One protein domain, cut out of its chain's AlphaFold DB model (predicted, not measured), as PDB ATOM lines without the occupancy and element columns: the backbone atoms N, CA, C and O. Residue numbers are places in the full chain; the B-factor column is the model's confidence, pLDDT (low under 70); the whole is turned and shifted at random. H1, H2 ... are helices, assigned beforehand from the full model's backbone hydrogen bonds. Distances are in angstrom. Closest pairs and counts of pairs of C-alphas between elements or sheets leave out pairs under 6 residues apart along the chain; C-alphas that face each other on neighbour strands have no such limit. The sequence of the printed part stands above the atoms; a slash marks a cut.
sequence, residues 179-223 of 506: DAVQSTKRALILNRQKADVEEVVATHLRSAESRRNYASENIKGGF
ATOM      1  N   ASP A 179     -45.184  32.571 -32.176       89.12
ATOM      2  CA  ASP A 179     -44.716  33.860 -31.661       89.12
ATOM      3  C   ASP A 179     -43.708  34.516 -32.610       89.12
ATOM      4  O   ASP A 179     -43.760  35.731 -32.826       89.12
ATOM      5  N   ALA A 180     -42.837  33.720 -33.239       90.69
ATOM      6  CA  ALA A 180     -41.865  34.225 -34.204       90.69
ATOM      7  C   ALA A 180     -42.559  34.752 -35.467       90.69
ATOM      8  O   ALA A 180     -42.225  35.838 -35.944       90.69
ATOM      9  N   VAL A 181     -43.566  34.036 -35.978       93.81
ATOM     10  CA  VAL A 181     -44.373  34.465 -37.130       93.81
ATOM     11  C   VAL A 181     -45.095  35.782 -36.837       93.81
ATOM     12  O   VAL A 181     -44.997  36.725 -37.624       93.81
ATOM     13  N   GLN A 182     -45.786  35.884 -35.695       93.19
ATOM     14  CA  GLN A 182     -46.503  37.108 -35.310       93.19
ATOM     15  C   GLN A 182     -45.540  38.287 -35.110       93.19
ATOM     16  O   GLN A 182     -45.797  39.391 -35.594       93.19
ATOM     17  N   SER A 183     -44.402  38.049 -34.450       94.12
ATOM     18  CA  SER A 183     -43.352  39.053 -34.256       94.12
ATOM     19  C   SER A 183     -42.767  39.532 -35.588       94.12
ATOM     20  O   SER A 183     -42.640  40.736 -35.815       94.12
ATOM     21  N   THR A 184     -42.490  38.611 -36.513       95.56
ATOM     22  CA  THR A 184     -41.977  38.923 -37.856       95.56
ATOM     23  C   THR A 184     -42.987  39.747 -38.646       95.56
ATOM     24  O   THR A 184     -42.655  40.798 -39.198       95.56
ATOM     25  N   LYS A 185     -44.261  39.341 -38.633       95.31
ATOM     26  CA  LYS A 185     -45.333  40.104 -39.272       95.31
ATOM     27  C   LYS A 185     -45.459  41.512 -38.683       95.31
ATOM     28  O   LYS A 185     -45.674  42.472 -39.430       95.31
ATOM     29  N   ARG A 186     -45.291  41.670 -37.366       94.38
ATOM     30  CA  ARG A 186     -45.323  42.989 -36.721       94.38
ATOM     31  C   ARG A 186     -44.230  43.911 -37.260       94.38
ATOM     32  O   ARG A 186     -44.533  45.070 -37.548       94.38
ATOM     33  N   ALA A 187     -43.011  43.403 -37.452       94.12
ATOM     34  CA  ALA A 187     -41.917  44.157 -38.066       94.12
ATOM     35  C   ALA A 187     -42.268  44.608 -39.494       94.12
ATOM     36  O   ALA A 187     -42.127  45.787 -39.816       94.12
ATOM     37  N   LEU A 188     -42.825  43.712 -40.320       93.56
ATOM     38  CA  LEU A 188     -43.259  44.042 -41.686       93.56
ATOM     39  C   LEU A 188     -44.336  45.139 -41.709       93.56
ATOM     40  O   LEU A 188     -44.298  46.037 -42.550       93.56
ATOM     41  N   ILE A 189     -45.294  45.109 -40.776       92.06
ATOM     42  CA  ILE A 189     -46.308  46.166 -40.643       92.06
ATOM     43  C   ILE A 189     -45.664  47.504 -40.268       92.06
ATOM     44  O   ILE A 189     -46.009  48.520 -40.866       92.06
ATOM     45  N   LEU A 190     -44.738  47.512 -39.305       92.31
ATOM     46  CA  LEU A 190     -44.042  48.730 -38.883       92.31
ATOM     47  C   LEU A 190     -43.210  49.331 -40.020       92.31
ATOM     48  O   LEU A 190     -43.273  50.538 -40.235       92.31
ATOM     49  N   ASN A 191     -42.525  48.496 -40.804       90.44
ATOM     50  CA  ASN A 191     -41.759  48.933 -41.973       90.44
ATOM     51  C   ASN A 191     -42.639  49.577 -43.061       90.44
ATOM     52  O   ASN A 191     -42.195  50.434 -43.813       90.44
ATOM     53  N   ARG A 192     -43.929  49.215 -43.141       86.12
ATOM     54  CA  ARG A 192     -44.883  49.900 -44.035       86.12
ATOM     55  C   ARG A 192     -45.284  51.292 -43.534       86.12
ATOM     56  O   ARG A 192     -45.785  52.097 -44.322       86.12
ATOM     57  N   GLN A 193     -45.130  51.556 -42.239       85.19
ATOM     58  CA  GLN A 193     -45.562  52.788 -41.572       85.19
ATOM     59  C   GLN A 193     -44.419  53.789 -41.391       85.19
ATOM     60  O   GLN A 193     -44.670  54.991 -41.388       85.19
ATOM     61  N   LYS A 194     -43.187  53.298 -41.245       82.50
ATOM     62  CA  LYS A 194     -41.995  54.085 -40.923       82.50
ATOM     63  C   LYS A 194     -40.932  53.889 -41.999       82.50
ATOM     64  O   LYS A 194     -40.794  52.789 -42.517       82.50
ATOM     65  N   ALA A 195     -40.199  54.950 -42.324       75.88
ATOM     66  CA  ALA A 195     -39.125  54.896 -43.318       75.88
ATOM     67  C   ALA A 195     -37.754  54.559 -42.705       75.88
ATOM     68  O   ALA A 195     -36.895  54.037 -43.407       75.88
ATOM     69  N   ASP A 196     -37.550  54.862 -41.418       92.75
ATOM     70  CA  ASP A 196     -36.268  54.663 -40.745       92.75
ATOM     71  C   ASP A 196     -36.126  53.243 -40.183       92.75
ATOM     72  O   ASP A 196     -36.962  52.774 -39.405       92.75
ATOM     73  N   VAL A 197     -35.050  52.562 -40.581       91.88
ATOM     74  CA  VAL A 197     -34.794  51.162 -40.219       91.88
ATOM     75  C   VAL A 197     -34.552  51.019 -38.716       91.88
ATOM     76  O   VAL A 197     -35.130  50.129 -38.091       91.88
ATOM     77  N   GLU A 198     -33.761  51.912 -38.116       94.69
ATOM     78  CA  GLU A 198     -33.440  51.859 -36.684       94.69
ATOM     79  C   GLU A 198     -34.679  52.116 -35.822       94.69
ATOM     80  O   GLU A 198     -34.922  51.424 -34.828       94.69
ATOM     81  N   GLU A 199     -35.540  53.046 -36.236       93.94
ATOM     82  CA  GLU A 199     -36.814  53.288 -35.576       93.94
ATOM     83  C   GLU A 199     -37.734  52.061 -35.657       93.94
ATOM     84  O   GLU A 199     -38.386  51.713 -34.662       93.94
ATOM     85  N   VAL A 200     -37.791  51.376 -36.807       93.06
ATOM     86  CA  VAL A 200     -38.554  50.126 -36.961       93.06
ATOM     87  C   VAL A 200     -38.016  49.052 -36.021       93.06
ATOM     88  O   VAL A 200     -38.814  48.467 -35.288       93.06
ATOM     89  N   VAL A 201     -36.698  48.837 -35.980       92.62
ATOM     90  CA  VAL A 201     -36.051  47.851 -35.098       92.62
ATOM     91  C   VAL A 201     -36.339  48.167 -33.632       92.62
ATOM     92  O   VAL A 201     -36.870  47.324 -32.910       92.62
ATOM     93  N   ALA A 202     -36.081  49.395 -33.184       93.38
ATOM     94  CA  ALA A 202     -36.305  49.789 -31.796       93.38
ATOM     95  C   ALA A 202     -37.788  49.699 -31.391       93.38
ATOM     96  O   ALA A 202     -38.111  49.297 -30.270       93.38
ATOM     97  N   THR A 203     -38.706  50.056 -32.296       94.25
ATOM     98  CA  THR A 203     -40.155  49.942 -32.056       94.25
ATOM     99  C   THR A 203     -40.593  48.480 -32.008       94.25
ATOM    100  O   THR A 203     -41.375  48.097 -31.136       94.25
ATOM    101  N   HIS A 204     -40.087  47.652 -32.923       95.25
ATOM    102  CA  HIS A 204     -40.382  46.225 -32.984       95.25
ATOM    103  C   HIS A 204     -39.867  45.493 -31.747       95.25
ATOM    104  O   HIS A 204     -40.645  44.782 -31.117       95.25
ATOM    105  N   LEU A 205     -38.623  45.725 -31.322       91.75
ATOM    106  CA  LEU A 205     -38.044  45.074 -30.143       91.75
ATOM    107  C   LEU A 205     -38.844  45.355 -28.860       91.75
ATOM    108  O   LEU A 205     -38.923  44.502 -27.979       91.75
ATOM    109  N   ARG A 206     -39.497  46.520 -28.775       93.31
ATOM    110  CA  ARG A 206     -40.368  46.912 -27.652       93.31
ATOM    111  C   ARG A 206     -41.825  46.449 -27.806       93.31
ATOM    112  O   ARG A 206     -42.607  46.558 -26.855       93.31
ATOM    113  N   SER A 207     -42.208  45.932 -28.975       92.75
ATOM    114  CA  SER A 207     -43.567  45.449 -29.248       92.75
ATOM    115  C   SER A 207     -43.956  44.277 -28.341       92.75
ATOM    116  O   SER A 207     -43.106  43.598 -27.756       92.75
ATOM    117  N   ALA A 208     -45.261  44.056 -28.175       91.12
ATOM    118  CA  ALA A 208     -45.757  42.950 -27.361       91.12
ATOM    119  C   ALA A 208     -45.419  41.597 -28.005       91.12
ATOM    120  O   ALA A 208     -45.072  40.649 -27.308       91.12
ATOM    121  N   GLU A 209     -45.473  41.523 -29.332       91.75
ATOM    122  CA  GLU A 209     -45.180  40.338 -30.131       91.75
ATOM    123  C   GLU A 209     -43.705  39.935 -30.018       91.75
ATOM    124  O   GLU A 209     -43.410  38.767 -29.776       91.75
ATOM    125  N   SER A 210     -42.781  40.900 -30.091       90.50
ATOM    126  CA  SER A 210     -41.352  40.634 -29.888       90.50
ATOM    127  C   SER A 210     -41.058  40.154 -28.465       90.50
ATOM    128  O   SER A 210     -40.409  39.127 -28.276       90.50
ATOM    129  N   ARG A 211     -41.602  40.837 -27.447       89.25
ATOM    130  CA  ARG A 211     -41.427  40.431 -26.044       89.25
ATOM    131  C   ARG A 211     -41.977  39.033 -25.768       89.25
ATOM    132  O   ARG A 211     -41.313  38.261 -25.081       89.25
ATOM    133  N   ARG A 212     -43.148  38.691 -26.324       87.56
ATOM    134  CA  ARG A 212     -43.700  37.329 -26.248       87.56
ATOM    135  C   ARG A 212     -42.765  36.313 -26.888       87.56
ATOM    136  O   ARG A 212     -42.460  35.318 -26.246       87.56
ATOM    137  N   ASN A 213     -42.245  36.594 -28.083       86.50
ATOM    138  CA  ASN A 213     -41.296  35.707 -28.752       86.50
ATOM    139  C   ASN A 213     -40.048  35.437 -27.892       86.50
ATOM    140  O   ASN A 213     -39.731  34.276 -27.650       86.50
ATOM    141  N   TYR A 214     -39.393  36.474 -27.356       80.06
ATOM    142  CA  TYR A 214     -38.203  36.317 -26.499       80.06
ATOM    143  C   TYR A 214     -38.475  35.624 -25.158       80.06
ATOM    144  O   TYR A 214     -37.576  34.995 -24.604       80.06
ATOM    145  N   ALA A 215     -39.694  35.731 -24.631       80.38
ATOM    146  CA  ALA A 215     -40.102  35.028 -23.418       80.38
ATOM    147  C   ALA A 215     -40.587  33.589 -23.682       80.38
ATOM    148  O   ALA A 215     -40.697  32.811 -22.735       80.38
ATOM    149  N   SER A 216     -40.889  33.243 -24.939       73.38
ATOM    150  CA  SER A 216     -41.518  31.972 -25.304       73.38
ATOM    151  C   SER A 216     -40.596  30.770 -25.089       73.38
ATOM    152  O   SER A 216     -39.379  30.832 -25.286       73.38
ATOM    153  N   GLU A 217     -41.191  29.628 -24.739       65.31
ATOM    154  CA  GLU A 217     -40.488  28.340 -24.710       65.31
ATOM    155  C   GLU A 217     -40.050  27.894 -26.109       65.31
ATOM    156  O   GLU A 217     -39.060  27.181 -26.238       65.31
ATOM    157  N   ASN A 218     -40.700  28.395 -27.165       65.56
ATOM    158  CA  ASN A 218     -40.346  28.113 -28.557       65.56
ATOM    159  C   ASN A 218     -38.919  28.569 -28.905       65.56
ATOM    160  O   ASN A 218     -38.223  27.887 -29.653       65.56
ATOM    161  N   ILE A 219     -38.442  29.682 -28.329       62.44
ATOM    162  CA  ILE A 219     -37.042  30.113 -28.480       62.44
ATOM    163  C   ILE A 219     -36.072  29.182 -27.736       62.44
ATOM    164  O   ILE A 219     -34.935  29.007 -28.168       62.44
ATOM    165  N   LYS A 220     -36.519  28.571 -26.632       52.44
ATOM    166  CA  LYS A 220     -35.713  27.653 -25.815       52.44
ATOM    167  C   LYS A 220     -35.670  26.237 -26.397       52.44
ATOM    168  O   LYS A 220     -34.670  25.560 -26.210       52.44
ATOM    169  N   GLY A 221     -36.728  25.807 -27.087       49.28
ATOM    170  CA  GLY A 221     -36.842  24.480 -27.702       49.28
ATOM    171  C   GLY A 221     -36.361  24.389 -29.155       49.28
ATOM    172  O   GLY A 221     -36.078  23.293 -29.622       49.28
ATOM    173  N   GLY A 222     -36.253  25.516 -29.877       47.66
ATOM    174  CA  GLY A 222     -35.815  25.550 -31.285       47.66
ATOM    175  C   GLY A 222     -34.313  25.330 -31.496       47.66
ATOM    176  O   GLY A 222     -33.890  24.911 -32.571       47.66
ATOM    177  N   PHE A 223     -33.506  25.557 -30.460       48.66
ATOM    178  CA  PHE A 223     -32.171  24.982 -30.366       48.66
ATOM    179  C   PHE A 223     -32.336  23.691 -29.576       48.66
ATOM    180  O   PHE A 223     -32.520  23.747 -28.362       48.66
TER     181      PHE A 223
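Overview. This is residues 179 to 223 of the 506 residues of the protein "Mitochondrial inner membrane protease ATP23" of Steccherinum ochraceum (UniProt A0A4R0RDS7). One long helix, H1, makes one side of this small model, and the chain then folds back along it as two shorter helices, H2 and H3, which follow one another along H1 and both pack on it. The short helix H4 lies past H3, beyond the end of H1 at which the printed part begins. The printed part has 45 residues with four named helices, in the order H1, H2, H3, H4, and no named strand; its class is all helix. It is only just compact, close to loose, with a radius of gyration of the C-alphas of 11.1 A, and the C-alphas span 34 by 17 by 15 A, a rod in outline.

Along the chain. Find C-alpha 179 at (-44.716, 33.860, -31.661); from there H1, residues 179 to 193, runs 21.4 A to C-alpha 193 at (-45.562, 52.788, -41.572). Go on to Val 197, where H2, residues 197 to 205, begins; it measures 12.2 A from first to last C-alpha. H3 follows as residues 208 to 215, 10.5 A long. Last comes H4, residues 217 to 221, 6.1 A long, which ends with C-alpha 221 at (-36.842, 24.480, -27.702).

Arrangement. Begin at H1, which touches both H2 and H3. Look at Ala 187 and His 204: their C-alphas, the closest of H1 and H2, are 5.7 A apart. These two helices form a helical hairpin and run opposite ways at a tilt of 37 degrees, only just steep. Nearer the beginning of H1, the C-alphas of Ser 183 and Glu 209, the closest of H1 and H3, are 4.7 A apart. H1 and H3 also run opposite ways, at a tilt of 35.0 degrees, only just steep. H2 and H3 are close but not clearly touching, their closest C-alphas being those of His 204 and Ser 210 at 6.5 A; they run the same way at a steep tilt of 66 degrees. H4 is close to H1 but not clearly touching it, with the C-alphas of Asp 179 and Asn 218 the closest at 7.9 A. H4 and H3 are likewise close but not clearly touching, at 7.0 A between the C-alphas of Asn 213 and Ile 219, while H2 and H4 are apart. Along the backbones of H1, H2, H3 and H4, every O i to N i+4 pair is within hydrogen-bond range.

Size, cuts and confidence. To see the full length, compare the C-alphas of Ala 195 and Gly 221, the two farthest apart at 34.3 A. The printed part has no cut, and the links from H1 to H2, H2 to H3 and H3 to H4 are tight. In the B-factor column the mean pLDDT of the printed part is 84.9, and residues 217 to 223, of which 217 to 221 belong to H4, are under 70.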